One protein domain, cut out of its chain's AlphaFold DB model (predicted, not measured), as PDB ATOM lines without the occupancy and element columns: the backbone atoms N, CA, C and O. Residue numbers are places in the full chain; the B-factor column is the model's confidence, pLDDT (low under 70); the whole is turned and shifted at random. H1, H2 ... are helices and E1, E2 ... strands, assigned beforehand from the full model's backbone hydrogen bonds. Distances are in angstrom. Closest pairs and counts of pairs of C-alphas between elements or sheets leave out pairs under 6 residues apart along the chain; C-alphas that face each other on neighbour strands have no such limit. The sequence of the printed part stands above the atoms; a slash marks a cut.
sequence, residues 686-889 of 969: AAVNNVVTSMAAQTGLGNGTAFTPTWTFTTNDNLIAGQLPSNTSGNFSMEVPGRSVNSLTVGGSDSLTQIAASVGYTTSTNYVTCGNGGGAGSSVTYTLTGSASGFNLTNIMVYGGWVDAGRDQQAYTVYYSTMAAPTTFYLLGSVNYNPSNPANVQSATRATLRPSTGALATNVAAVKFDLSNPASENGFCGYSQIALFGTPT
ATOM      1  N   ALA A 686      -9.133  15.954  52.999       91.50
ATOM      2  CA  ALA A 686      -9.105  15.548  54.400       91.50
ATOM      3  C   ALA A 686      -7.917  16.188  55.135       91.50
ATOM      4  O   ALA A 686      -6.843  16.379  54.561       91.50
ATOM      5  N   ALA A 687      -8.109  16.490  56.417       91.50
ATOM      6  CA  ALA A 687      -7.057  17.068  57.236       91.50
ATOM      7  C   ALA A 687      -5.963  16.038  57.546       91.50
ATOM      8  O   ALA A 687      -6.255  14.920  57.972       91.50
ATOM      9  N   VAL A 688      -4.701  16.440  57.410       91.31
ATOM     10  CA  VAL A 688      -3.532  15.677  57.862       91.31
ATOM     11  C   VAL A 688      -2.843  16.500  58.939       91.31
ATOM     12  O   VAL A 688      -2.490  17.648  58.695       91.31
ATOM     13  N   ASN A 689      -2.675  15.946  60.142       86.88
ATOM     14  CA  ASN A 689      -2.081  16.653  61.288       86.88
ATOM     15  C   ASN A 689      -2.751  18.013  61.579       86.88
ATOM     16  O   ASN A 689      -2.077  19.022  61.744       86.88
ATOM     17  N   ASN A 690      -4.089  18.037  61.617       88.75
ATOM     18  CA  ASN A 690      -4.919  19.245  61.736       88.75
ATOM     19  C   ASN A 690      -4.848  20.210  60.535       88.75
ATOM     20  O   ASN A 690      -5.515  21.236  60.571       88.75
ATOM     21  N   VAL A 691      -4.121  19.910  59.457       93.88
ATOM     22  CA  VAL A 691      -3.990  20.802  58.294       93.88
ATOM     23  C   VAL A 691      -4.850  20.326  57.129       93.88
ATOM     24  O   VAL A 691      -4.665  19.226  56.613       93.88
ATOM     25  N   VAL A 692      -5.764  21.182  56.681       94.69
ATOM     26  CA  VAL A 692      -6.480  21.062  55.407       94.69
ATOM     27  C   VAL A 692      -5.731  21.878  54.358       94.69
ATOM     28  O   VAL A 692      -5.620  23.098  54.488       94.69
ATOM     29  N   THR A 693      -5.241  21.215  53.311       94.75
ATOM     30  CA  THR A 693      -4.519  21.851  52.200       94.75
ATOM     31  C   THR A 693      -5.436  21.973  50.990       94.75
ATOM     32  O   THR A 693      -5.732  20.982  50.333       94.75
ATOM     33  N   SER A 694      -5.893  23.185  50.685       94.75
ATOM     34  CA  SER A 694      -6.706  23.494  49.502       94.75
ATOM     35  C   SER A 694      -5.825  23.987  48.358       94.75
ATOM     36  O   SER A 694      -5.033  24.909  48.561       94.75
ATOM     37  N   MET A 695      -5.985  23.412  47.167       94.81
ATOM     38  CA  MET A 695      -5.221  23.791  45.975       94.81
ATOM     39  C   MET A 695      -6.123  24.473  44.953       94.81
ATOM     40  O   MET A 695      -7.249  24.032  44.731       94.81
ATOM     41  N   ALA A 696      -5.598  25.511  44.310       95.00
ATOM     42  CA  ALA A 696      -6.218  26.153  43.166       95.00
ATOM     43  C   ALA A 696      -5.200  26.355  42.038       95.00
ATOM     44  O   ALA A 696      -4.015  26.577  42.297       95.00
ATOM     45  N   ALA A 697      -5.668  26.309  40.795       95.12
ATOM     46  CA  ALA A 697      -4.872  26.578  39.604       95.12
ATOM     47  C   ALA A 697      -5.674  27.396  38.590       95.12
ATOM     48  O   ALA A 697      -6.891  27.237  38.501       95.12
ATOM     49  N   GLN A 698      -5.006  28.260  37.830       95.94
ATOM     50  CA  GLN A 698      -5.600  29.016  36.731       95.94
ATOM     51  C   GLN A 698      -4.625  29.129  35.559       95.94
ATOM     52  O   GLN A 698      -3.432  29.321  35.779       95.94
ATOM     53  N   THR A 699      -5.129  29.065  34.326       95.06
ATOM     54  CA  THR A 699      -4.299  29.197  33.118       95.06
ATOM     55  C   THR A 699      -4.669  30.391  32.241       95.06
ATOM     56  O   THR A 699      -5.824  30.827  32.186       95.06
ATOM     57  N   GLY A 700      -3.662  30.917  31.538       94.31
ATOM     58  CA  GLY A 700      -3.793  31.966  30.527       94.31
ATOM     59  C   GLY A 700      -4.079  31.438  29.116       94.31
ATOM     60  O   GLY A 700      -4.382  30.266  28.915       94.31
ATOM     61  N   LEU A 701      -3.964  32.319  28.116       91.00
ATOM     62  CA  LEU A 701      -4.194  31.991  26.697       91.00
ATOM     63  C   LEU A 701      -2.993  31.304  26.010       91.00
ATOM     64  O   LEU A 701      -3.148  30.794  24.902       91.00
ATOM     65  N   GLY A 702      -1.810  31.286  26.636       89.19
ATOM     66  CA  GLY A 702      -0.569  30.761  26.057       89.19
ATOM     67  C   GLY A 702       0.154  31.741  25.126       89.19
ATOM     68  O   GLY A 702      -0.089  32.946  25.152       89.19
ATOM     69  N   ASN A 703       1.092  31.230  24.322       82.25
ATOM     70  CA  ASN A 703       1.766  31.964  23.232       82.25
ATOM     71  C   ASN A 703       2.393  33.321  23.629       82.25
ATOM     72  O   ASN A 703       2.355  34.277  22.856       82.25
ATOM     73  N   GLY A 704       2.957  33.428  24.834       79.00
ATOM     74  CA  GLY A 704       3.661  34.637  25.279       79.00
ATOM     75  C   GLY A 704       2.765  35.812  25.700       79.00
ATOM     76  O   GLY A 704       3.283  36.890  25.979       79.00
ATOM     77  N   THR A 705       1.440  35.638  25.798       88.00
ATOM     78  CA  THR A 705       0.552  36.670  26.371       88.00
ATOM     79  C   THR A 705       0.814  36.883  27.866       88.00
ATOM     80  O   THR A 705       1.201  35.953  28.568       88.00
ATOM     81  N   ALA A 706       0.548  38.076  28.396       90.62
ATOM     82  CA  ALA A 706       0.512  38.263  29.846       90.62
ATOM     83  C   ALA A 706      -0.761  37.630  30.432       90.62
ATOM     84  O   ALA A 706      -1.843  37.761  29.854       90.62
ATOM     85  N   PHE A 707      -0.649  36.971  31.582       93.31
ATOM     86  CA  PHE A 707      -1.791  36.424  32.315       93.31
ATOM     87  C   PHE A 707      -1.699  36.799  33.792       93.31
ATOM     88  O   PHE A 707      -0.652  36.634  34.400       93.31
ATOM     89  N   THR A 708      -2.788  37.288  34.378       92.94
ATOM     90  CA  THR A 708      -2.870  37.559  35.817       92.94
ATOM     91  C   THR A 708      -4.017  36.729  36.390       92.94
ATOM     92  O   THR A 708      -5.138  36.867  35.891       92.94
ATOM     93  N   PRO A 709      -3.776  35.873  37.400       92.75
ATOM     94  CA  PRO A 709      -4.842  35.110  38.034       92.75
ATOM     95  C   PRO A 709      -5.835  36.039  38.737       92.75
ATOM     96  O   PRO A 709      -5.508  37.154  39.141       92.75
ATOM     97  N   THR A 710      -7.062  35.565  38.925       90.62
ATOM     98  CA  THR A 710      -8.156  36.354  39.520       90.62
ATOM     99  C   THR A 710      -8.114  36.429  41.047       90.62
ATOM    100  O   THR A 710      -9.073  36.866  41.684       90.62
ATOM    101  N   TRP A 711      -7.015  35.999  41.662       88.56
ATOM    102  CA  TRP A 711      -6.847  36.044  43.106       88.56
ATOM    103  C   TRP A 711      -6.487  37.450  43.578       88.56
ATOM    104  O   TRP A 711      -5.649  38.135  43.000       88.56
ATOM    105  N   THR A 712      -7.113  37.871  44.671       77.06
ATOM    106  CA  THR A 712      -6.786  39.119  45.359       77.06
ATOM    107  C   THR A 712      -5.865  38.832  46.532       77.06
ATOM    108  O   THR A 712      -6.220  38.066  47.434       77.06
ATOM    109  N   PHE A 713      -4.707  39.479  46.560       73.56
ATOM    110  CA  PHE A 713      -3.798  39.382  47.694       73.56
ATOM    111  C   PHE A 713      -4.329  40.154  48.891       73.56
ATOM    112  O   PHE A 713      -4.754  41.301  48.771       73.56
ATOM    113  N   THR A 714      -4.253  39.535  50.065       67.69
ATOM    114  CA  THR A 714      -4.544  40.205  51.331       67.69
ATOM    115  C   THR A 714      -3.222  40.469  52.037       67.69
ATOM    116  O   THR A 714      -2.558  39.535  52.482       67.69
ATOM    117  N   THR A 715      -2.801  41.732  52.081       68.81
ATOM    118  CA  THR A 715      -1.615  42.170  52.838       68.81
ATOM    119  C   THR A 715      -1.955  42.553  54.277       68.81
ATOM    120  O   THR A 715      -1.074  42.529  55.132       68.81
ATOM    121  N   ASN A 716      -3.227  42.854  54.557       72.12
ATOM    122  CA  ASN A 716      -3.725  43.094  55.908       72.12
ATOM    123  C   ASN A 716      -3.575  41.819  56.751       72.12
ATOM    124  O   ASN A 716      -3.881  40.727  56.274       72.12
ATOM    125  N   ASP A 717      -3.081  41.964  57.980       81.62
ATOM    126  CA  ASP A 717      -2.886  40.879  58.956       81.62
ATOM    127  C   ASP A 717      -1.910  39.758  58.532       81.62
ATOM    128  O   ASP A 717      -1.801  38.732  59.207       81.62
ATOM    129  N   ASN A 718      -1.156  39.946  57.441       90.62
ATOM    130  CA  ASN A 718      -0.066  39.046  57.068       90.62
ATOM    131  C   ASN A 718       1.161  39.312  57.961       90.62
ATOM    132  O   ASN A 718       1.842  40.330  57.827       90.62
ATOM    133  N   LEU A 719       1.472  38.356  58.835       93.00
ATOM    134  CA  LEU A 719       2.528  38.414  59.849       93.00
ATOM    135  C   LEU A 719       3.936  38.600  59.276       93.00
ATOM    136  O   LEU A 719       4.826  39.036  60.004       93.00
ATOM    137  N   ILE A 720       4.146  38.262  58.000       93.12
ATOM    138  CA  ILE A 720       5.446  38.374  57.323       93.12
ATOM    139  C   ILE A 720       5.444  39.404  56.189       93.12
ATOM    140  O   ILE A 720       6.403  39.452  55.424       93.12
ATOM    141  N   ALA A 721       4.402  40.233  56.056       92.12
ATOM    142  CA  ALA A 721       4.321  41.232  54.989       92.12
ATOM    143  C   ALA A 721       5.547  42.163  54.983       92.12
ATOM    144  O   ALA A 721       5.891  42.770  55.997       92.12
ATOM    145  N   GLY A 722       6.224  42.254  53.837       89.44
ATOM    146  CA  GLY A 722       7.435  43.055  53.638       89.44
ATOM    147  C   GLY A 722       8.666  42.615  54.441       89.44
ATOM    148  O   GLY A 722       9.704  43.271  54.353       89.44
ATOM    149  N   GLN A 723       8.591  41.529  55.218       91.25
ATOM    150  CA  GLN A 723       9.714  41.068  56.033       91.25
ATOM    151  C   GLN A 723      10.762  40.348  55.184       91.25
ATOM    152  O   GLN A 723      10.436  39.527  54.320       91.25
ATOM    153  N   LEU A 724      12.034  40.612  55.483       93.25
ATOM    154  CA  LEU A 724      13.142  39.801  54.992       93.25
ATOM    155  C   LEU A 724      13.160  38.456  55.733       93.25
ATOM    156  O   LEU A 724      12.893  38.422  56.938       93.25
ATOM    157  N   PRO A 725      13.515  37.350  55.063       95.81
ATOM    158  CA  PRO A 725      13.747  36.094  55.757       95.81
ATOM    159  C   PRO A 725      14.856  36.218  56.804       95.81
ATOM    160  O   PRO A 725      15.897  36.823  56.552       95.81
ATOM    161  N   SER A 726      14.681  35.569  57.954       95.88
ATOM    162  CA  SER A 726      15.732  35.451  58.970       95.88
ATOM    163  C   SER A 726      16.805  34.428  58.592       95.88
ATOM    164  O   SER A 726      17.911  34.474  59.122       95.88
ATOM    165  N   ASN A 727      16.487  33.483  57.703       96.31
ATOM    166  CA  ASN A 727      17.458  32.555  57.127       96.31
ATOM    167  C   ASN A 727      16.999  32.085  55.737       96.31
ATOM    168  O   ASN A 727      15.803  31.872  55.522       96.31
ATOM    169  N   THR A 728      17.939  31.874  54.819       96.75
ATOM    170  CA  THR A 728      17.695  31.353  53.464       96.75
ATOM    171  C   THR A 728      18.777  30.360  53.063       96.75
ATOM    172  O   THR A 728      19.933  30.513  53.449       96.75
ATOM    173  N   SER A 729      18.435  29.398  52.213       96.69
ATOM    174  CA  SER A 729      19.403  28.543  51.520       96.69
ATOM    175  C   SER A 729      19.086  28.484  50.024       96.69
ATOM    176  O   SER A 729      17.916  28.544  49.645       96.69
ATOM    177  N   GLY A 730      20.119  28.374  49.182       95.75
ATOM    178  CA  GLY A 730      19.997  28.382  47.719       95.75
ATOM    179  C   GLY A 730      19.912  29.783  47.092       95.75
ATOM    180  O   GLY A 730      20.001  30.799  47.780       95.75
ATOM    181  N   ASN A 731      19.765  29.836  45.764       95.00
ATOM    182  CA  ASN A 731      19.727  31.068  44.971       95.00
ATOM    183  C   ASN A 731      18.301  31.405  44.492       95.00
ATOM    184  O   ASN A 731      17.823  30.856  43.501       95.00
ATOM    185  N   PHE A 732      17.645  32.360  45.158       94.88
ATOM    186  CA  PHE A 732      16.310  32.866  44.788       94.88
ATOM    187  C   PHE A 732      16.327  33.873  43.623       94.88
ATOM    188  O   PHE A 732      15.285  34.172  43.045       94.88
ATOM    189  N   SER A 733      17.504  34.388  43.260       92.00
ATOM    190  CA  SER A 733      17.704  35.349  42.167       92.00
ATOM    191  C   SER A 733      18.115  34.671  40.853       92.00
ATOM    192  O   SER A 733      18.677  35.309  39.965       92.00
ATOM    193  N   MET A 734      17.889  33.362  40.736       90.62
ATOM    194  CA  MET A 734      18.285  32.566  39.577       90.62
ATOM    195  C   MET A 734      17.597  33.040  38.275       90.62
ATOM    196  O   MET A 734      16.476  33.549  38.290       90.62
ATOM    197  N   GLU A 735      18.279  32.814  37.145       88.19
ATOM    198  CA  GLU A 735      17.875  33.053  35.740       88.19
ATOM    199  C   GLU A 735      17.869  34.503  35.228       88.19
ATOM    200  O   GLU A 735      18.201  34.716  34.059       88.19
ATOM    201  N   VAL A 736      17.509  35.496  36.046       90.94
ATOM    202  CA  VAL A 736      17.431  36.891  35.582       90.94
ATOM    203  C   VAL A 736      17.728  37.902  36.701       90.94
ATOM    204  O   VAL A 736      17.215  37.757  37.815       90.94
ATOM    205  N   PRO A 737      18.530  38.954  36.430       88.00
ATOM    206  CA  PRO A 737      18.719  40.056  37.367       88.00
ATOM    207  C   PRO A 737      17.392  40.720  37.758       88.00
ATOM    208  O   PRO A 737      16.503  40.895  36.929       88.00
ATOM    209  N   GLY A 738      17.272  41.121  39.024       87.50
ATOM    210  CA  GLY A 738      16.077  41.786  39.558       87.50
ATOM    211  C   GLY A 738      15.119  40.868  40.320       87.50
ATOM    212  O   GLY A 738      14.258  41.375  41.034       87.50
ATOM    213  N   ARG A 739      15.292  39.542  40.251       91.38
ATOM    214  CA  ARG A 739      14.617  38.612  41.170       91.38
ATOM    215  C   ARG A 739      15.207  38.697  42.569       91.38
ATOM    216  O   ARG A 739      16.424  38.805  42.736       91.38
ATOM    217  N   SER A 740      14.351  38.603  43.577       91.94
ATOM    218  CA  SER A 740      14.743  38.656  44.981       91.94
ATOM    219  C   SER A 740      13.829  37.777  45.817       91.94
ATOM    220  O   SER A 740      12.623  37.761  45.593       91.94
ATOM    221  N   VAL A 741      14.384  37.114  46.839       93.81
ATOM    222  CA  VAL A 741      13.596  36.377  47.847       93.81
ATOM    223  C   VAL A 741      12.527  37.258  48.505       93.81
ATOM    224  O   VAL A 741      11.497  36.762  48.950       93.81
ATOM    225  N   ASN A 742      12.730  38.577  48.501       91.50
ATOM    226  CA  ASN A 742      11.787  39.552  49.039       91.50
ATOM    227  C   ASN A 742      10.452  39.555  48.291       91.50
ATOM    228  O   ASN A 742       9.444  39.908  48.898       91.50
ATOM    229  N   SER A 743      10.419  39.138  47.016       90.50
ATOM    230  CA  SER A 743       9.172  39.015  46.247       90.50
ATOM    231  C   SER A 743       8.134  38.179  46.999       90.50
ATOM    232  O   SER A 743       6.962  38.539  47.007       90.50
ATOM    233  N   LEU A 744       8.587  37.167  47.755       92.75
ATOM    234  CA  LEU A 744       7.723  36.291  48.540       92.75
ATOM    235  C   LEU A 744       6.902  37.018  49.618       92.75
ATOM    236  O   LEU A 744       5.900  36.469  50.057       92.75
ATOM    237  N   THR A 745       7.282  38.215  50.073       91.62
ATOM    238  CA  THR A 745       6.600  38.896  51.191       91.62
ATOM    239  C   THR A 745       6.139  40.315  50.901       91.62
ATOM    240  O   THR A 745       5.245  40.799  51.595       91.62
ATOM    241  N   VAL A 746       6.705  41.004  49.907       83.88
ATOM    242  CA  VAL A 746       6.394  42.425  49.647       83.88
ATOM    243  C   VAL A 746       4.996  42.660  49.063       83.88
ATOM    244  O   VAL A 746       4.485  43.774  49.157       83.88
ATOM    245  N   GLY A 747       4.354  41.623  48.515       69.00
ATOM    246  CA  GLY A 747       3.106  41.764  47.761       69.00
ATOM    247  C   GLY A 747       3.318  42.482  46.421       69.00
ATOM    248  O   GLY A 747       4.337  43.132  46.190       69.00
ATOM    249  N   GLY A 748       2.375  42.343  45.489       71.94
ATOM    250  CA  GLY A 748       2.521  42.916  44.150       71.94
ATOM    251  C   GLY A 748       1.491  42.390  43.161       71.94
ATOM    252  O   GLY A 748       0.398  42.002  43.550       71.94
ATOM    253  N   SER A 749       1.829  42.406  41.873       78.81
ATOM    254  CA  SER A 749       1.041  41.749  40.824       78.81
ATOM    255  C   SER A 749       1.459  40.281  40.718       78.81
ATOM    256  O   SER A 749       2.656  40.021  40.695       78.81
ATOM    257  N   ASP A 750       0.515  39.343  40.589       86.00
ATOM    258  CA  ASP A 750       0.785  37.926  40.252       86.00
ATOM    259  C   ASP A 750       0.914  37.709  38.737       86.00
ATOM    260  O   ASP A 750       0.929  36.574  38.258       86.00
ATOM    261  N   SER A 751       0.986  38.792  37.956       91.12
ATOM    262  CA  SER A 751       1.069  38.705  36.503       91.12
ATOM    263  C   SER A 751       2.247  37.836  36.067       91.12
ATOM    264  O   SER A 751       3.386  38.084  36.455       91.12
ATOM    265  N   LEU A 752       1.937  36.839  35.248       92.69
ATOM    266  CA  LEU A 752       2.833  35.952  34.529       92.69
ATOM    267  C   LEU A 752       3.051  36.541  33.137       92.69
ATOM    268  O   LEU A 752       2.211  36.406  32.245       92.69
ATOM    269  N   THR A 753       4.177  37.224  32.963       92.69
ATOM    270  CA  THR A 753       4.595  37.776  31.668       92.69
ATOM    271  C   THR A 753       5.905  37.134  31.245       92.69
ATOM    272  O   THR A 753       6.825  37.012  32.054       92.69
ATOM    273  N   GLN A 754       5.996  36.727  29.979       91.81
ATOM    274  CA  GLN A 754       7.234  36.199  29.416       91.81
ATOM    275  C   GLN A 754       8.243  37.338  29.228       91.81
ATOM    276  O   GLN A 754       7.952  38.332  28.566       91.81
ATOM    277  N   ILE A 755       9.430  37.192  29.809       91.88
ATOM    278  CA  ILE A 755      10.528  38.159  29.721       91.88
ATOM    279  C   ILE A 755      11.802  37.487  29.208       91.88
ATOM    280  O   ILE A 755      11.973  36.274  29.330       91.88
ATOM    281  N   ALA A 756      12.709  38.273  28.631       89.81
ATOM    282  CA  ALA A 756      14.018  37.777  28.212       89.81
ATOM    283  C   ALA A 756      14.897  37.447  29.433       89.81
ATOM    284  O   ALA A 756      14.977  38.237  30.376       89.81
ATOM    285  N   ALA A 757      15.569  36.296  29.399       85.31
ATOM    286  CA  ALA A 757      16.529  35.858  30.415       85.31
ATOM    287  C   ALA A 757      17.970  35.913  29.876       85.31
ATOM    288  O   ALA A 757      18.197  36.226  28.706       85.31
ATOM    289  N   SER A 758      18.961  35.549  30.701       80.19
ATOM    290  CA  SER A 758      20.351  35.388  30.234       80.19
ATOM    291  C   SER A 758      20.502  34.315  29.143       80.19
ATOM    292  O   SER A 758      21.418  34.399  28.330       80.19
ATOM    293  N   VAL A 759      19.596  33.330  29.103       76.44
ATOM    294  CA  VAL A 759      19.433  32.365  28.005       76.44
ATOM    295  C   VAL A 759      17.936  32.125  27.798       76.44
ATOM    296  O   VAL A 759      17.257  31.662  28.711       76.44
ATOM    297  N   GLY A 760      17.417  32.421  26.603       86.38
ATOM    298  CA  GLY A 760      16.010  32.200  26.258       86.38
ATOM    299  C   GLY A 760      15.038  33.155  26.963       86.38
ATOM    300  O   GLY A 760      15.309  34.349  27.098       86.38
ATOM    301  N   TYR A 761      13.894  32.619  27.386       88.81
ATOM    302  CA  TYR A 761      12.825  33.364  28.051       88.81
ATOM    303  C   TYR A 761      12.513  32.765  29.424       88.81
ATOM    304  O   TYR A 761      12.673  31.565  29.638       88.81
ATOM    305  N   THR A 762      12.053  33.606  30.346       91.12
ATOM    306  CA  THR A 762      11.626  33.218  31.695       91.12
ATOM    307  C   THR A 762      10.388  34.017  32.125       91.12
ATOM    308  O   THR A 762       9.870  34.838  31.365       91.12
ATOM    309  N   THR A 763       9.894  33.767  33.333       92.00
ATOM    310  CA  THR A 763       8.778  34.490  33.959       92.00
ATOM    311  C   THR A 763       9.226  35.829  34.539       92.00
ATOM    312  O   THR A 763      10.379  35.998  34.943       92.00
ATOM    313  N   SER A 764       8.301  36.779  34.616       90.44
ATOM    314  CA  SER A 764       8.440  38.084  35.263       90.44
ATOM    315  C   SER A 764       9.147  38.050  36.635       90.44
ATOM    316  O   SER A 764       9.140  37.058  37.366       90.44
ATOM    317  N   THR A 765       9.812  39.154  36.987       91.88
ATOM    318  CA  THR A 765      10.752  39.251  38.127       91.88
ATOM    319  C   THR A 765      10.101  39.209  39.515       91.88
ATOM    320  O   THR A 765      10.797  39.069  40.520       91.88
ATOM    321  N   ASN A 766       8.774  39.295  39.578       89.81
ATOM    322  CA  ASN A 766       7.953  39.055  40.768       89.81
ATOM    323  C   ASN A 766       7.935  37.578  41.204       89.81
ATOM    324  O   ASN A 766       7.528  37.305  42.325       89.81
ATOM    325  N   TYR A 767       8.404  36.645  40.371       93.44
ATOM    326  CA  TYR A 767       8.556  35.233  40.733       93.44
ATOM    327  C   TYR A 767      10.016  34.892  41.040       93.44
ATOM    328  O   TYR A 767      10.931  35.362  40.362       93.44
ATOM    329  N   VAL A 768      10.235  34.028  42.031       94.38
ATOM    330  CA  VAL A 768      11.539  33.431  42.352       94.38
ATOM    331  C   VAL A 768      11.576  31.959  41.957       94.38
ATOM    332  O   VAL A 768      10.572  31.256  42.052       94.38
ATOM    333  N   THR A 769      12.749  31.492  41.529       94.50
ATOM    334  CA  THR A 769      12.989  30.080  41.203       94.50
ATOM    335  C   THR A 769      13.451  29.335  42.450       94.50
ATOM    336  O   THR A 769      14.443  29.708  43.085       94.50
ATOM    337  N   CYS A 770      12.745  28.271  42.806       96.06
ATOM    338  CA  CYS A 770      13.004  27.466  43.997       96.06
ATOM    339  C   CYS A 770      12.980  25.974  43.660       96.06
ATOM    340  O   CYS A 770      12.487  25.611  42.600       96.06
ATOM    341  N   GLY A 771      13.505  25.108  44.523       96.25
ATOM    342  CA  GLY A 771      13.467  23.659  44.300       96.25
ATOM    343  C   GLY A 771      14.698  22.916  44.808       96.25
ATOM    344  O   GLY A 771      15.501  23.434  45.587       96.25
ATOM    345  N   ASN A 772      14.858  21.680  44.333       94.81
ATOM    346  CA  ASN A 772      15.986  20.790  44.636       94.81
ATOM    347  C   ASN A 772      17.021  20.674  43.496       94.81
ATOM    348  O   ASN A 772      17.993  19.930  43.631       94.81
ATOM    349  N   GLY A 773      16.827  21.374  42.373       91.25
ATOM    350  CA  GLY A 773      17.735  21.386  41.225       91.25
ATOM    351  C   GLY A 773      18.658  22.611  41.177       91.25
ATOM    352  O   GLY A 773      18.303  23.699  41.621       91.25
ATOM    353  N   GLY A 774      19.860  22.445  40.611       86.19
ATOM    354  CA  GLY A 774      20.685  23.547  40.078       86.19
ATOM    355  C   GLY A 774      21.103  24.672  41.038       86.19
ATOM    356  O   GLY A 774      21.516  25.726  40.568       86.19
ATOM    357  N   GLY A 775      20.995  24.480  42.357       91.38
ATOM    358  CA  GLY A 775      21.275  25.521  43.353       91.38
ATOM    359  C   GLY A 775      20.158  26.560  43.528       91.38
ATOM    360  O   GLY A 775      20.423  27.622  44.093       91.38
ATOM    361  N   ALA A 776      18.937  26.278  43.061       95.06
ATOM    362  CA  ALA A 776      17.762  27.129  43.265       95.06
ATOM    363  C   ALA A 776      17.471  27.385  44.757       95.06
ATOM    364  O   ALA A 776      17.991  26.688  45.631       95.06
ATOM    365  N   GLY A 777      16.642  28.392  45.056       96.69
ATOM    366  CA  GLY A 777      16.191  28.669  46.423       96.69
ATOM    367  C   GLY A 777      15.575  27.422  47.066       96.69
ATOM    368  O   GLY A 777      14.571  26.906  46.584       96.69
ATOM    369  N   SER A 778      16.184  26.909  48.131       96.19
ATOM    370  CA  SER A 778      15.859  25.593  48.698       96.19
ATOM    371  C   SER A 778      15.168  25.683  50.053       96.19
ATOM    372  O   SER A 778      14.407  24.792  50.417       96.19
ATOM    373  N   SER A 779      15.377  26.759  50.815       97.25
ATOM    374  CA  SER A 779      14.572  27.022  52.010       97.25
ATOM    375  C   SER A 779      14.559  28.490  52.407       97.25
ATOM    376  O   SER A 779      15.506  29.232  52.141       97.25
ATOM    377  N   VAL A 780      13.484  28.889  53.081       97.88
ATOM    378  CA  VAL A 780      13.296  30.229  53.638       97.88
ATOM    379  C   VAL A 780      12.682  30.126  55.034       97.88
ATOM    380  O   VAL A 780      11.773  29.332  55.265       97.88
ATOM    381  N   THR A 781      13.210  30.879  55.997       97.75
ATOM    382  CA  THR A 781      12.716  30.926  57.382       97.75
ATOM    383  C   THR A 781      12.359  32.355  57.752       97.75
ATOM    384  O   THR A 781      13.167  33.257  57.539       97.75
ATOM    385  N   TYR A 782      11.190  32.543  58.356       97.31
ATOM    386  CA  TYR A 782      10.723  33.823  58.881       97.31
ATOM    387  C   TYR A 782      10.530  33.714  60.390       97.31
ATOM    388  O   TYR A 782       9.733  32.902  60.863       97.31
ATOM    389  N   THR A 783      11.266  34.529  61.144       95.88
ATOM    390  CA  THR A 783      11.056  34.687  62.588       95.88
ATOM    391  C   THR A 783       9.912  35.667  62.810       95.88
ATOM    392  O   THR A 783       9.944  36.779  62.290       95.88
ATOM    393  N   LEU A 784       8.907  35.263  63.581       94.31
ATOM    394  CA  LEU A 784       7.730  36.077  63.853       94.31
ATOM    395  C   LEU A 784       8.029  37.022  65.012       94.31
ATOM    396  O   LEU A 784       8.335  36.595  66.125       94.31
ATOM    397  N   THR A 785       7.943  38.321  64.750       86.31
ATOM    398  CA  THR A 785       8.189  39.371  65.744       86.31
ATOM    399  C   THR A 785       6.871  40.025  66.161       86.31
ATOM    400  O   THR A 785       5.884  39.965  65.433       86.31
ATOM    401  N   GLY A 786       6.822  40.614  67.359       82.94
ATOM    402  CA  GLY A 786       5.629  41.322  67.854       82.94
ATOM    403  C   GLY A 786       4.781  40.577  68.894       82.94
ATOM    404  O   GLY A 786       3.792  41.131  69.359       82.94
ATOM    405  N   SER A 787       5.172  39.371  69.319       85.62
ATOM    406  CA  SER A 787       4.563  38.678  70.467       85.62
ATOM    407  C   SER A 787       5.616  37.965  71.313       85.62
ATOM    408  O   SER A 787       6.335  37.099  70.817       85.62
ATOM    409  N   ALA A 788       5.673  38.277  72.612       82.31
ATOM    410  CA  ALA A 788       6.586  37.621  73.555       82.31
ATOM    411  C   ALA A 788       6.234  36.141  73.810       82.31
ATOM    412  O   ALA A 788       7.077  35.380  74.272       82.31
ATOM    413  N   SER A 789       4.997  35.733  73.506       85.06
ATOM    414  CA  SER A 789       4.506  34.353  73.662       85.06
ATOM    415  C   SER A 789       4.295  33.632  72.328       85.06
ATOM    416  O   SER A 789       3.793  32.510  72.297       85.06
ATOM    417  N   GLY A 790       4.717  34.252  71.222       91.69
ATOM    418  CA  GLY A 790       4.548  33.721  69.873       91.69
ATOM    419  C   GLY A 790       3.137  33.935  69.332       91.69
ATOM    420  O   GLY A 790       2.340  34.690  69.899       91.69
ATOM    421  N   PHE A 791       2.842  33.295  68.206       94.38
ATOM    422  CA  PHE A 791       1.571  33.438  67.495       94.38
ATOM    423  C   PHE A 791       0.821  32.108  67.390       94.38
ATOM    424  O   PHE A 791       1.421  31.047  67.212       94.38
ATOM    425  N   ASN A 792      -0.505  32.182  67.436       93.88
ATOM    426  CA  ASN A 792      -1.398  31.114  67.009       93.88
ATOM    427  C   ASN A 792      -1.726  31.333  65.529       93.88
ATOM    428  O   ASN A 792      -2.382  32.313  65.175       93.88
ATOM    429  N   LEU A 793      -1.240  30.449  64.660       94.88
ATOM    430  CA  LEU A 793      -1.392  30.583  63.211       94.88
ATOM    431  C   LEU A 793      -2.801  30.186  62.762       94.88
ATOM    432  O   LEU A 793      -3.288  29.113  63.119       94.88
ATOM    433  N   THR A 794      -3.441  31.016  61.938       94.12
ATOM    434  CA  THR A 794      -4.802  30.782  61.428       94.12
ATOM    435  C   THR A 794      -4.810  30.179  60.035       94.12
ATOM    436  O   THR A 794      -5.649  29.333  59.750       94.12
ATOM    437  N   ASN A 795      -3.905  30.598  59.150       93.94
ATOM    438  CA  ASN A 795      -3.786  30.047  57.803       93.94
ATOM    439  C   ASN A 795      -2.462  30.452  57.146       93.94
ATOM    440  O   ASN A 795      -1.847  31.456  57.505       93.94
ATOM    441  N   ILE A 796      -2.055  29.674  56.146       95.50
ATOM    442  CA  ILE A 796      -0.920  29.975  55.266       95.50
ATOM    443  C   ILE A 796      -1.428  29.955  53.834       95.50
ATOM    444  O   ILE A 796      -2.177  29.054  53.459       95.50
ATOM    445  N   MET A 797      -1.030  30.936  53.034       94.00
ATOM    446  CA  MET A 797      -1.295  30.962  51.600       94.00
ATOM    447  C   MET A 797       0.019  31.098  50.842       94.00
ATOM    448  O   MET A 797       0.828  31.961  51.170       94.00
ATOM    449  N   VAL A 798       0.220  30.260  49.831       95.06
ATOM    450  CA  VAL A 798       1.393  30.315  48.953       95.06
ATOM    451  C   VAL A 798       0.913  30.422  47.518       95.06
ATOM    452  O   VAL A 798       0.081  29.626  47.084       95.06
ATOM    453  N   TYR A 799       1.427  31.419  46.813       94.50
ATOM    454  CA  TYR A 799       1.155  31.710  45.415       94.50
ATOM    455  C   TYR A 799       2.389  31.363  44.592       94.50
ATOM    456  O   TYR A 799       3.529  31.633  44.985       94.50
ATOM    457  N   GLY A 800       2.155  30.723  43.462       93.94
ATOM    458  CA  GLY A 800       3.192  30.311  42.539       93.94
ATOM    459  C   GLY A 800       2.651  30.189  41.132       93.94
ATOM    460  O   GLY A 800       1.520  30.581  40.841       93.94
ATOM    461  N   GLY A 801       3.494  29.688  40.246       94.19
ATOM    462  CA  GLY A 801       3.187  29.626  38.832       94.19
ATOM    463  C   GLY A 801       4.368  29.987  37.958       94.19
ATOM    464  O   GLY A 801       5.423  30.406  38.436       94.19
ATOM    465  N   TRP A 802       4.170  29.823  36.657       93.81
ATOM    466  CA  TRP A 802       5.173  30.099  35.644       93.81
ATOM    467  C   TRP A 802       4.531  30.408  34.285       93.81
ATOM    468  O   TRP A 802       3.347  30.158  34.062       93.81
ATOM    469  N   VAL A 803       5.291  31.000  33.360       92.19
ATOM    470  CA  VAL A 803       4.797  31.335  32.006       92.19
ATOM    471  C   VAL A 803       4.585  30.111  31.103       92.19
ATOM    472  O   VAL A 803       4.058  30.252  30.000       92.19
ATOM    473  N   ASP A 804       4.975  28.929  31.574       88.81
ATOM    474  CA  ASP A 804       4.749  27.617  30.971       88.81
ATOM    475  C   ASP A 804       4.510  26.559  32.072       88.81
ATOM    476  O   ASP A 804       4.543  26.879  33.259       88.81
ATOM    477  N   ALA A 805       4.279  25.302  31.685       86.94
ATOM    478  CA  ALA A 805       4.021  24.182  32.602       86.94
ATOM    479  C   ALA A 805       5.300  23.508  33.153       86.94
ATOM    480  O   ALA A 805       5.308  22.320  33.462       86.94
ATOM    481  N   GLY A 806       6.447  24.192  33.117       88.88
ATOM    482  CA  GLY A 806       7.730  23.603  33.496       88.88
ATOM    483  C   GLY A 806       8.105  23.777  34.968       88.88
ATOM    484  O   GLY A 806       9.069  23.137  35.394       88.88
ATOM    485  N   ARG A 807       7.445  24.702  35.683       92.62
ATOM    486  CA  ARG A 807       7.758  25.130  37.065       92.62
ATOM    487  C   ARG A 807       6.522  25.630  37.825       92.62
ATOM    488  O   ARG A 807       6.644  26.462  38.725       92.62
ATOM    489  N   ASP A 808       5.330  25.233  37.419       91.69
ATOM    490  CA  ASP A 808       4.067  25.693  37.988       91.69
ATOM    491  C   ASP A 808       3.565  24.833  39.162       91.69
ATOM    492  O   ASP A 808       2.592  25.205  39.829       91.69
ATOM    493  N   GLN A 809       4.257  23.736  39.478       95.50
ATOM    494  CA  GLN A 809       4.010  22.921  40.666       95.50
ATOM    495  C   GLN A 809       4.157  23.713  41.981       95.50
ATOM    496  O   GLN A 809       5.004  24.587  42.150       95.50
ATOM    497  N   GLN A 810       3.352  23.328  42.972       96.19
ATOM    498  CA  GLN A 810       3.552  23.668  44.383       96.19
ATOM    499  C   GLN A 810       4.192  22.464  45.091       96.19
ATOM    500  O   GLN A 810       3.515  21.459  45.331       96.19
ATOM    501  N   ALA A 811       5.483  22.549  45.409       97.00
ATOM    502  CA  ALA A 811       6.254  21.485  46.058       97.00
ATOM    503  C   ALA A 811       7.101  22.053  47.205       97.00
ATOM    504  O   ALA A 811       8.152  22.653  46.974       97.00
ATOM    505  N   TYR A 812       6.621  21.899  48.440       97.81
ATOM    506  CA  TYR A 812       7.339  22.329  49.640       97.81
ATOM    507  C   TYR A 812       6.786  21.697  50.918       97.81
ATOM    508  O   TYR A 812       5.649  21.227  50.979       97.81
ATOM    509  N   THR A 813       7.578  21.747  51.982       97.56
ATOM    510  CA  THR A 813       7.191  21.321  53.324       97.56
ATOM    511  C   THR A 813       7.309  22.484  54.296       97.56
ATOM    512  O   THR A 813       8.325  23.176  54.345       97.56
ATOM    513  N   VAL A 814       6.260  22.713  55.080       97.94
ATOM    514  CA  VAL A 814       6.204  23.778  56.079       97.94
ATOM    515  C   VAL A 814       6.528  23.201  57.448       97.94
ATOM    516  O   VAL A 814       5.963  22.189  57.865       97.94
ATOM    517  N   TYR A 815       7.406  23.886  58.165       97.69
ATOM    518  CA  TYR A 815       7.751  23.613  59.549       97.69
ATOM    519  C   TYR A 815       7.547  24.864  60.397       97.69
ATOM    520  O   TYR A 815       7.618  25.985  59.895       97.69
ATOM    521  N   TYR A 816       7.367  24.681  61.698       97.50
ATOM    522  CA  TYR A 816       7.292  25.777  62.659       97.50
ATOM    523  C   TYR A 816       8.156  25.485  63.886       97.50
ATOM    524  O   TYR A 816       8.355  24.328  64.248       97.50
ATOM    525  N   SER A 817       8.660  26.526  64.538       97.25
ATOM    526  CA  SER A 817       9.252  26.444  65.875       97.25
ATOM    527  C   SER A 817       8.365  27.167  66.882       97.25
ATOM    528  O   SER A 817       7.521  27.980  66.501       97.25
ATOM    529  N   THR A 818       8.520  26.876  68.169       95.69
ATOM    530  CA  THR A 818       7.738  27.524  69.234       95.69
ATOM    531  C   THR A 818       8.617  28.438  70.073       95.69
ATOM    532  O   THR A 818       9.834  28.276  70.092       95.69
ATOM    533  N   MET A 819       8.029  29.369  70.827       90.56
ATOM    534  CA  MET A 819       8.801  30.217  71.752       90.56
ATOM    535  C   MET A 819       9.548  29.405  72.821       90.56
ATOM    536  O   MET A 819      10.585  29.846  73.306       90.56
ATOM    537  N   ALA A 820       9.054  28.208  73.158       89.12
ATOM    538  CA  ALA A 820       9.721  27.286  74.077       89.12
ATOM    539  C   ALA A 820      10.927  26.564  73.443       89.12
ATOM    540  O   ALA A 820      11.834  26.144  74.157       89.12
ATOM    541  N   ALA A 821      10.949  26.415  72.114       92.31
ATOM    542  CA  ALA A 821      12.019  25.753  71.369       92.31
ATOM    543  C   ALA A 821      12.268  26.457  70.014       92.31
ATOM    544  O   ALA A 821      12.013  25.870  68.959       92.31
ATOM    545  N   PRO A 822      12.774  27.708  70.004       91.62
ATOM    546  CA  PRO A 822      12.764  28.575  68.818       91.62
ATOM    547  C   PRO A 822      13.664  28.090  67.672       91.62
ATOM    548  O   PRO A 822      13.469  28.492  66.525       91.62
ATOM    549  N   THR A 823      14.621  27.206  67.961       91.00
ATOM    550  CA  THR A 823      15.544  26.606  66.984       91.00
ATOM    551  C   THR A 823      15.147  25.190  66.550       91.00
ATOM    552  O   THR A 823      15.767  24.644  65.638       91.00
ATOM    553  N   THR A 824      14.130  24.585  67.176       95.50
ATOM    554  CA  THR A 824      13.638  23.240  66.830       95.50
ATOM    555  C   THR A 824      12.405  23.360  65.943       95.50
ATOM    556  O   THR A 824      11.417  23.975  66.334       95.50
ATOM    557  N   PHE A 825      12.461  22.773  64.747       96.19
ATOM    558  CA  PHE A 825      11.398  22.868  63.747       96.19
ATOM    559  C   PHE A 825      10.563  21.585  63.694       96.19
ATOM    560  O   PHE A 825      11.075  20.512  63.375       96.19
ATOM    561  N   TYR A 826       9.269  21.716  63.969       95.62
ATOM    562  CA  TYR A 826       8.265  20.658  63.905       95.62
ATOM    563  C   TYR A 826       7.522  20.717  62.571       95.62
ATOM    564  O   TYR A 826       7.229  21.801  62.067       95.62
ATOM    565  N   LEU A 827       7.220  19.554  61.990       95.50
ATOM    566  CA  LEU A 827       6.463  19.459  60.741       95.50
ATOM    567  C   LEU A 827       5.053  20.031  60.934       95.50
ATOM    568  O   LEU A 827       4.319  19.575  61.808       95.50
ATOM    569  N   LEU A 828       4.676  20.992  60.091       94.50
ATOM    570  CA  LEU A 828       3.310  21.506  60.009       94.50
ATOM    571  C   LEU A 828       2.513  20.756  58.940       94.50
ATOM    572  O   LEU A 828       1.425  20.260  59.198       94.50
ATOM    573  N   GLY A 829       3.067  20.654  57.733       92.69
ATOM    574  CA  GLY A 829       2.402  20.025  56.598       92.69
ATOM    575  C   GLY A 829       3.281  20.027  55.353       92.69
ATOM    576  O   GLY A 829       4.284  20.733  55.295       92.69
ATOM    577  N   SER A 830       2.904  19.232  54.357       94.75
ATOM    578  CA  SER A 830       3.612  19.136  53.079       94.75
ATOM    579  C   SER A 830       2.637  19.360  51.925       94.75
ATOM    580  O   SER A 830       1.491  18.910  51.982       94.75
ATOM    581  N   VAL A 831       3.083  20.085  50.903       96.69
ATOM    582  CA  VAL A 831       2.327  20.422  49.696       96.69
ATOM    583  C   VAL A 831       3.042  19.813  48.500       96.69
ATOM    584  O   VAL A 831       4.240  20.019  48.312       96.69
ATOM    585  N   ASN A 832       2.291  19.050  47.705       95.56
ATOM    586  CA  ASN A 832       2.764  18.431  46.474       95.56
ATOM    587  C   ASN A 832       1.643  18.423  45.432       95.56
ATOM    588  O   ASN A 832       0.887  17.456  45.324       95.56
ATOM    589  N   TYR A 833       1.490  19.522  44.707       94.81
ATOM    590  CA  TYR A 833       0.441  19.676  43.711       94.81
ATOM    591  C   TYR A 833       1.040  20.089  42.379       94.81
ATOM    592  O   TYR A 833       1.513  21.216  42.235       94.81
ATOM    593  N   ASN A 834       0.998  19.163  41.424       92.94
ATOM    594  CA  ASN A 834       1.390  19.391  40.044       92.94
ATOM    595  C   ASN A 834       0.117  19.494  39.179       92.94
ATOM    596  O   ASN A 834      -0.561  18.476  38.990       92.94
ATOM    597  N   PRO A 835      -0.276  20.699  38.733       90.94
ATOM    598  CA  PRO A 835      -1.444  20.862  37.878       90.94
ATOM    599  C   PRO A 835      -1.188  20.299  36.469       90.94
ATOM    600  O   PRO A 835      -0.156  20.534  35.854       90.94
ATOM    601  N   SER A 836      -2.162  19.577  35.905       85.88
ATOM    602  CA  SER A 836      -2.049  19.038  34.541       85.88
ATOM    603  C   SER A 836      -2.354  20.117  33.498       85.88
ATOM    604  O   SER A 836      -3.456  20.178  32.952       85.88
ATOM    605  N   ASN A 837      -1.384  20.995  33.246       86.31
ATOM    606  CA  ASN A 837      -1.531  22.108  32.312       86.31
ATOM    607  C   ASN A 837      -0.907  21.823  30.937       86.31
ATOM    608  O   ASN A 837       0.062  21.068  30.831       86.31
ATOM    609  N   PRO A 838      -1.433  22.431  29.857       84.19
ATOM    610  CA  PRO A 838      -0.811  22.338  28.541       84.19
ATOM    611  C   PRO A 838       0.582  22.981  28.511       84.19
ATOM    612  O   PRO A 838       0.825  24.008  29.145       84.19
ATOM    613  N   ALA A 839       1.486  22.423  27.704       83.44
ATOM    614  CA  ALA A 839       2.805  23.013  27.483       83.44
ATOM    615  C   ALA A 839       2.700  24.433  26.887       83.44
ATOM    616  O   ALA A 839       1.834  24.700  26.054       83.44
ATOM    617  N   ASN A 840       3.634  25.318  27.256       86.31
ATOM    618  CA  ASN A 840       3.723  26.712  26.784       86.31
ATOM    619  C   ASN A 840       2.512  27.607  27.135       86.31
ATOM    620  O   ASN A 840       2.247  28.594  26.441       86.31
ATOM    621  N   VAL A 841       1.772  27.266  28.195       91.75
ATOM    622  CA  VAL A 841       0.661  28.070  28.721       91.75
ATOM    623  C   VAL A 841       1.010  28.596  30.107       91.75
ATOM    624  O   VAL A 841       1.499  27.846  30.947       91.75
ATOM    625  N   GLN A 842       0.733  29.879  30.350       94.31
ATOM    626  CA  GLN A 842       0.926  30.492  31.661       94.31
ATOM    627  C   GLN A 842       0.027  29.789  32.671       94.31
ATOM    628  O   GLN A 842      -1.177  29.658  32.440       94.31
ATOM    629  N   SER A 843       0.600  29.386  33.792       94.12
ATOM    630  CA  SER A 843      -0.078  28.647  34.844       94.12
ATOM    631  C   SER A 843       0.209  29.296  36.184       94.12
ATOM    632  O   SER A 843       1.363  29.442  36.572       94.12
ATOM    633  N   ALA A 844      -0.847  29.695  36.882       94.94
ATOM    634  CA  ALA A 844      -0.788  30.191  38.245       94.94
ATOM    635  C   ALA A 844      -1.341  29.125  39.193       94.94
ATOM    636  O   ALA A 844      -2.374  28.513  38.914       94.94
ATOM    637  N   THR A 845      -0.701  28.941  40.343       95.31
ATOM    638  CA  THR A 845      -1.114  28.006  41.392       95.31
ATOM    639  C   THR A 845      -1.186  28.689  42.750       95.31
ATOM    640  O   THR A 845      -0.437  29.615  43.056       95.31
ATOM    641  N   ARG A 846      -2.104  28.220  43.594       94.69
ATOM    642  CA  ARG A 846      -2.266  28.696  44.965       94.69
ATOM    643  C   ARG A 846      -2.529  27.528  45.897       94.69
ATOM    644  O   ARG A 846      -3.460  26.757  45.683       94.69
ATOM    645  N   ALA A 847      -1.757  27.445  46.968       95.62
ATOM    646  CA  ALA A 847      -1.995  26.545  48.085       95.62
ATOM    647  C   ALA A 847      -2.525  27.338  49.283       95.62
ATOM    648  O   ALA A 847      -2.052  28.435  49.576       95.62
ATOM    649  N   THR A 848      -3.513  26.801  49.990       95.00
ATOM    650  CA  THR A 848      -4.042  27.380  51.229       95.00
ATOM    651  C   THR A 848      -4.107  26.308  52.305       95.00
ATOM    652  O   THR A 848      -4.860  25.348  52.176       95.00
ATOM    653  N   LEU A 849      -3.329  26.480  53.370       95.81
ATOM    654  CA  LEU A 849      -3.319  25.604  54.537       95.81
ATOM    655  C   LEU A 849      -4.186  26.248  55.617       95.81
ATOM    656  O   LEU A 849      -3.958  27.401  55.992       95.81
ATOM    657  N   ARG A 850      -5.178  25.512  56.116       94.56
ATOM    658  CA  ARG A 850      -6.090  25.937  57.191       94.56
ATOM    659  C   ARG A 850      -6.200  24.847  58.254       94.56
ATOM    660  O   ARG A 850      -6.028  23.675  57.919       94.56
ATOM    661  N   PRO A 851      -6.488  25.194  59.515       94.00
ATOM    662  CA  PRO A 851      -6.696  24.201  60.543       94.00
ATOM    663  C   PRO A 851      -8.055  23.528  60.338       94.00
ATOM    664  O   PRO A 851      -9.033  24.186  59.982       94.00
ATOM    665  N   SER A 852      -8.138  22.225  60.596       91.44
ATOM    666  CA  SER A 852      -9.429  21.536  60.685       91.44
ATOM    667  C   SER A 852     -10.192  21.923  61.952       91.44
ATOM    668  O   SER A 852     -11.418  21.982  61.941       91.44
ATOM    669  N   THR A 853      -9.464  22.238  63.030       88.31
ATOM    670  CA  THR A 853      -9.975  22.767  64.301       88.31
ATOM    671  C   THR A 853      -8.926  23.679  64.954       88.31
ATOM    672  O   THR A 853      -7.726  23.432  64.834       88.31
ATOM    673  N   GLY A 854      -9.347  24.730  65.663       89.56
ATOM    674  CA  GLY A 854      -8.431  25.604  66.412       89.56
ATOM    675  C   GLY A 854      -7.423  26.359  65.533       89.56
ATOM    676  O   GLY A 854      -7.812  27.014  64.569       89.56
ATOM    677  N   ALA A 855      -6.134  26.292  65.887       91.69
ATOM    678  CA  ALA A 855      -5.024  26.932  65.169       91.69
ATOM    679  C   ALA A 855      -4.172  25.899  64.409       91.69
ATOM    680  O   ALA A 855      -4.081  24.744  64.823       91.69
ATOM    681  N   LEU A 856      -3.505  26.320  63.328       93.50
ATOM    682  CA  LEU A 856      -2.544  25.487  62.588       93.50
ATOM    683  C   LEU A 856      -1.380  25.056  63.484       93.50
ATOM    684  O   LEU A 856      -0.976  23.899  63.479       93.50
ATOM    685  N   ALA A 857      -0.857  26.010  64.249       92.56
ATOM    686  CA  ALA A 857       0.162  25.812  65.262       92.56
ATOM    687  C   ALA A 857       0.047  26.927  66.304       92.56
ATOM    688  O   ALA A 857      -0.380  28.039  65.982       92.56
ATOM    689  N   THR A 858       0.422  26.628  67.544       93.31
ATOM    690  CA  THR A 858       0.319  27.552  68.680       93.31
ATOM    691  C   THR A 858       1.691  27.958  69.199       93.31
ATOM    692  O   THR A 858       2.633  27.165  69.139       93.31
ATOM    693  N   ASN A 859       1.792  29.157  69.776       92.00
ATOM    694  CA  ASN A 859       3.027  29.696  70.372       92.00
ATOM    695  C   ASN A 859       4.202  29.754  69.387       92.00
ATOM    696  O   ASN A 859       5.354  29.547  69.775       92.00
ATOM    697  N   VAL A 860       3.911  29.990  68.108       96.50
ATOM    698  CA  VAL A 860       4.890  29.923  67.024       96.50
ATOM    699  C   VAL A 860       5.889  31.072  67.123       96.50
ATOM    700  O   VAL A 860       5.488  32.232  67.222       96.50
ATOM    701  N   ALA A 861       7.177  30.729  67.070       95.62
ATOM    702  CA  ALA A 861       8.303  31.661  67.046       95.62
ATOM    703  C   ALA A 861       8.825  31.909  65.626       95.62
ATOM    704  O   ALA A 861       9.143  33.040  65.274       95.62
ATOM    705  N   ALA A 862       8.915  30.871  64.793       97.38
ATOM    706  CA  ALA A 862       9.343  30.994  63.403       97.38
ATOM    707  C   ALA A 862       8.644  29.964  62.512       97.38
ATOM    708  O   ALA A 862       8.252  28.892  62.974       97.38
ATOM    709  N   VAL A 863       8.532  30.270  61.220       98.06
ATOM    710  CA  VAL A 863       8.030  29.353  60.187       98.06
ATOM    711  C   VAL A 863       9.114  29.155  59.135       98.06
ATOM    712  O   VAL A 863       9.701  30.122  58.650       98.06
ATOM    713  N   LYS A 864       9.386  27.899  58.784       98.00
ATOM    714  CA  LYS A 864      10.338  27.504  57.744       98.00
ATOM    715  C   LYS A 864       9.596  26.821  56.603       98.00
ATOM    716  O   LYS A 864       8.879  25.852  56.825       98.00
ATOM    717  N   PHE A 865       9.848  27.276  55.386       98.12
ATOM    718  CA  PHE A 865       9.455  26.602  54.158       98.12
ATOM    719  C   PHE A 865      10.687  25.895  53.597       98.12
ATOM    720  O   PHE A 865      11.687  26.534  53.265       98.12
ATOM    721  N   ASP A 866      10.634  24.571  53.546       97.81
ATOM    722  CA  ASP A 866      11.573  23.739  52.804       97.81
ATOM    723  C   ASP A 866      11.030  23.550  51.389       97.81
ATOM    724  O   ASP A 866      10.063  22.824  51.179       97.81
ATOM    725  N   LEU A 867      11.633  24.250  50.436       97.50
ATOM    726  CA  LEU A 867      11.230  24.290  49.032       97.50
ATOM    727  C   LEU A 867      11.930  23.194  48.212       97.50
ATOM    728  O   LEU A 867      11.746  23.126  47.003       97.50
ATOM    729  N   SER A 868      12.758  22.362  48.852       95.50
ATOM    730  CA  SER A 868      13.494  21.265  48.212       95.50
ATOM    731  C   SER A 868      12.837  19.895  48.402       95.50
ATOM    732  O   SER A 868      13.237  18.923  47.759       95.50
ATOM    733  N   ASN A 869      11.834  19.807  49.280       93.25
ATOM    734  CA  ASN A 869      11.125  18.571  49.577       93.25
ATOM    735  C   ASN A 869       9.612  18.821  49.733       93.25
ATOM    736  O   ASN A 869       9.223  19.623  50.589       93.25
ATOM    737  N   PRO A 870       8.742  18.103  48.999       96.06
ATOM    738  CA  PRO A 870       9.047  17.051  48.021       96.06
ATOM    739  C   PRO A 870       9.777  17.576  46.780       96.06
ATOM    740  O   PRO A 870       9.813  18.778  46.540       96.06
ATOM    741  N   ALA A 871      10.389  16.664  46.018       94.88
ATOM    742  CA  ALA A 871      11.134  17.033  44.819       94.88
ATOM    743  C   ALA A 871      10.227  17.758  43.813       94.88
ATOM    744  O   ALA A 871       9.136  17.282  43.490       94.88
ATOM    745  N   SER A 872      10.707  18.900  43.328       93.88
ATOM    746  CA  SER A 872      10.039  19.714  42.320       93.88
ATOM    747  C   SER A 872      10.111  19.060  40.943       93.88
ATOM    748  O   SER A 872      11.099  18.405  40.589       93.88
ATOM    749  N   GLU A 873       9.098  19.300  40.125       90.94
ATOM    750  CA  GLU A 873       9.084  18.972  38.711       90.94
ATOM    751  C   GLU A 873      10.268  19.643  38.028       90.94
ATOM    752  O   GLU A 873      10.615  20.787  38.316       90.94
ATOM    753  N   ASN A 874      10.972  18.891  37.185       92.00
ATOM    754  CA  ASN A 874      12.194  19.360  36.529       92.00
ATOM    755  C   ASN A 874      13.273  19.915  37.495       92.00
ATOM    756  O   ASN A 874      14.246  20.515  37.044       92.00
ATOM    757  N   GLY A 875      13.128  19.710  38.810       93.69
ATOM    758  CA  GLY A 875      13.958  20.296  39.861       93.69
ATOM    759  C   GLY A 875      13.637  21.749  40.243       93.69
ATOM    760  O   GLY A 875      14.356  22.281  41.093       93.69
ATOM    761  N   PHE A 876      12.602  22.388  39.676       94.62
ATOM    762  CA  PHE A 876      12.305  23.810  39.890       94.62
ATOM    763  C   PHE A 876      10.797  24.121  39.987       94.62
ATOM    764  O   PHE A 876      10.010  23.629  39.195       94.62
ATOM    765  N   CYS A 877      10.414  25.019  40.895       95.50
ATOM    766  CA  CYS A 877       9.093  25.650  41.004       95.50
ATOM    767  C   CYS A 877       9.237  27.183  41.010       95.50
ATOM    768  O   CYS A 877      10.263  27.718  41.451       95.50
ATOM    769  N   GLY A 878       8.211  27.894  40.552       94.94
ATOM    770  CA  GLY A 878       8.097  29.347  40.617       94.94
ATOM    771  C   GLY A 878       7.159  29.794  41.734       94.94
ATOM    772  O   GLY A 878       5.998  29.391  41.758       94.94
ATOM    773  N   TYR A 879       7.631  30.665  42.626       95.25
ATOM    774  CA  TYR A 879       6.810  31.242  43.698       95.25
ATOM    775  C   TYR A 879       6.802  32.762  43.618       95.25
ATOM    776  O   TYR A 879       7.856  33.377  43.461       95.25
ATOM    777  N   SER A 880       5.626  33.368  43.737       92.94
ATOM    778  CA  SER A 880       5.471  34.823  43.764       92.94
ATOM    779  C   SER A 880       5.270  35.347  45.174       92.94
ATOM    780  O   SER A 880       5.766  36.423  45.486       92.94
ATOM    781  N   GLN A 881       4.574  34.600  46.040       92.25
ATOM    782  CA  GLN A 881       4.202  35.114  47.355       92.25
ATOM    783  C   GLN A 881       3.926  34.025  48.400       92.25
ATOM    784  O   GLN A 881       3.390  32.960  48.108       92.25
ATOM    785  N   ILE A 882       4.226  34.346  49.657       94.19
ATOM    786  CA  ILE A 882       3.841  33.633  50.870       94.19
ATOM    787  C   ILE A 882       3.145  34.634  51.798       94.19
ATOM    788  O   ILE A 882       3.677  35.696  52.127       94.19
ATOM    789  N   ALA A 883       1.945  34.289  52.245       93.00
ATOM    790  CA  ALA A 883       1.209  35.035  53.251       93.00
ATOM    791  C   ALA A 883       0.928  34.141  54.459       93.00
ATOM    792  O   ALA A 883       0.423  33.021  54.327       93.00
ATOM    793  N   LEU A 884       1.272  34.646  55.641       94.56
ATOM    794  CA  LEU A 884       1.161  33.947  56.910       94.56
ATOM    795  C   LEU A 884       0.236  34.733  57.829       94.56
ATOM    796  O   LEU A 884       0.501  35.894  58.108       94.56
ATOM    797  N   PHE A 885      -0.813  34.101  58.336       94.25
ATOM    798  CA  PHE A 885      -1.819  34.769  59.158       94.25
ATOM    799  C   PHE A 885      -1.897  34.126  60.541       94.25
ATOM    800  O   PHE A 885      -1.709  32.913  60.691       94.25
ATOM    801  N   GLY A 886      -2.182  34.933  61.558       92.44
ATOM    802  CA  GLY A 886      -2.327  34.464  62.928       92.44
ATOM    803  C   GLY A 886      -2.567  35.590  63.925       92.44
ATOM    804  O   GLY A 886      -2.513  36.767  63.585       92.44
ATOM    805  N   THR A 887      -2.803  35.215  65.178       91.44
ATOM    806  CA  THR A 887      -3.014  36.147  66.296       91.44
ATOM    807  C   THR A 887      -1.950  35.937  67.373       91.44
ATOM    808  O   THR A 887      -1.552  34.788  67.589       91.44
ATOM    809  N   PRO A 888      -1.503  36.978  68.098       88.62
ATOM    810  CA  PRO A 888      -0.614  36.802  69.249       88.62
ATOM    811  C   PRO A 888      -1.196  35.811  70.268       88.62
ATOM    812  O   PRO A 888      -2.380  35.895  70.604       88.62
ATOM    813  N   THR A 889      -0.391  34.876  70.777       81.81
ATOM    814  CA  THR A 889      -0.811  34.024  71.896       81.81
ATOM    815  C   THR A 889      -0.974  34.888  73.147       81.81
ATOM    816  O   THR A 889      -0.028  35.551  73.569       81.81
TER     817      THR A 889
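This is residues 686 to 889 of the 969 residues of the protein "Immunoglobulin subtype" of Pedosphaera parvula (strain Ellin514) (UniProt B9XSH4). Two twisted five-stranded sheets lie face to face as a sandwich, with the small E3 and E4 hairpin at one end of the long axis and short H1 beside one sheet. It is a jelly roll, one long hairpin wound over both sheets as four nested antiparallel pairs: E5 with E12, E6 with E11, E7 with E10, E8 with E9. The sheet orders are E1 E10 E7 E12 E5 and E2 E6 E11 E8 E9, both antiparallel. Along the 204 printed residues come E1, E2, H1 and then E3 to E12; the class is mostly strand, though under half of the residues are in named elements. The whole is compact, with a radius of gyration of the C-alphas of 16.2 A, and only just elongated, spanning 50 by 33 by 30 A.

E1, residues 691 to 699, is an edge strand, antiparallel to its neighbour E10, residues 843 to 851; N 692 and O 850, 2.8 A apart, are within hydrogen-bond range. So are N 798 and O 847, 2.9 A, between E7, residues 791 to 802, and E10. E12, residues 877 to 888, has staggered pairing, with E7 over 879 to 888 (N 797 and O 883, 2.9 A) and with E5, residues 768 to 770, over 877 to 879 (N 768 and O 879, 2.9 A). In the other sheet E2, residues 727 to 729, is the neighbour of E6, residues 779 to 783, with N 729 and O 779 2.9 A apart. E11, residues 860 to 866, follows E6 across the sheet, N 782 and O 863 being 2.9 A apart. Next is E8, residues 810 to 818, with N 815 and O 864 2.8 A apart, then its hairpin partner E9, residues 821 to 833, with N 812 and O 831 3.0 A apart. The facing parts of the sheets are 10.6 A centre to centre, with strands at 30 degrees. H1, residues 743 to 746, is on the first sheet at the sheet's level, height 3.2 A; its closest C-alpha to E12 is that of Leu 744, 3.9 A from Gln 881's. H1 is too short for an O i to N i+4 pair. E3, residues 754 to 756, and E4, residues 761 to 763, form a hairpin, with N 755 and O 762 2.9 A apart.

E1 starts at C-alpha 691 (-3.990, 20.802, 58.294) and is 26.5 A long. E7, 32.2 A, bends by 63 degrees at residue 794; E9, 30.6 A, by 58 degrees at 824; E12, 31.9 A, by 61 degrees at 880, ending at C-alpha 888 (-0.614, 36.802, 69.249).

The C-alphas of Asn 703 and Ala 820 are the farthest apart, 51.7 A. The printed part has no cut. The links E1 to E2 and E2 to H1 are long. Residues 714 to 715 and 747 have pLDDT under 70.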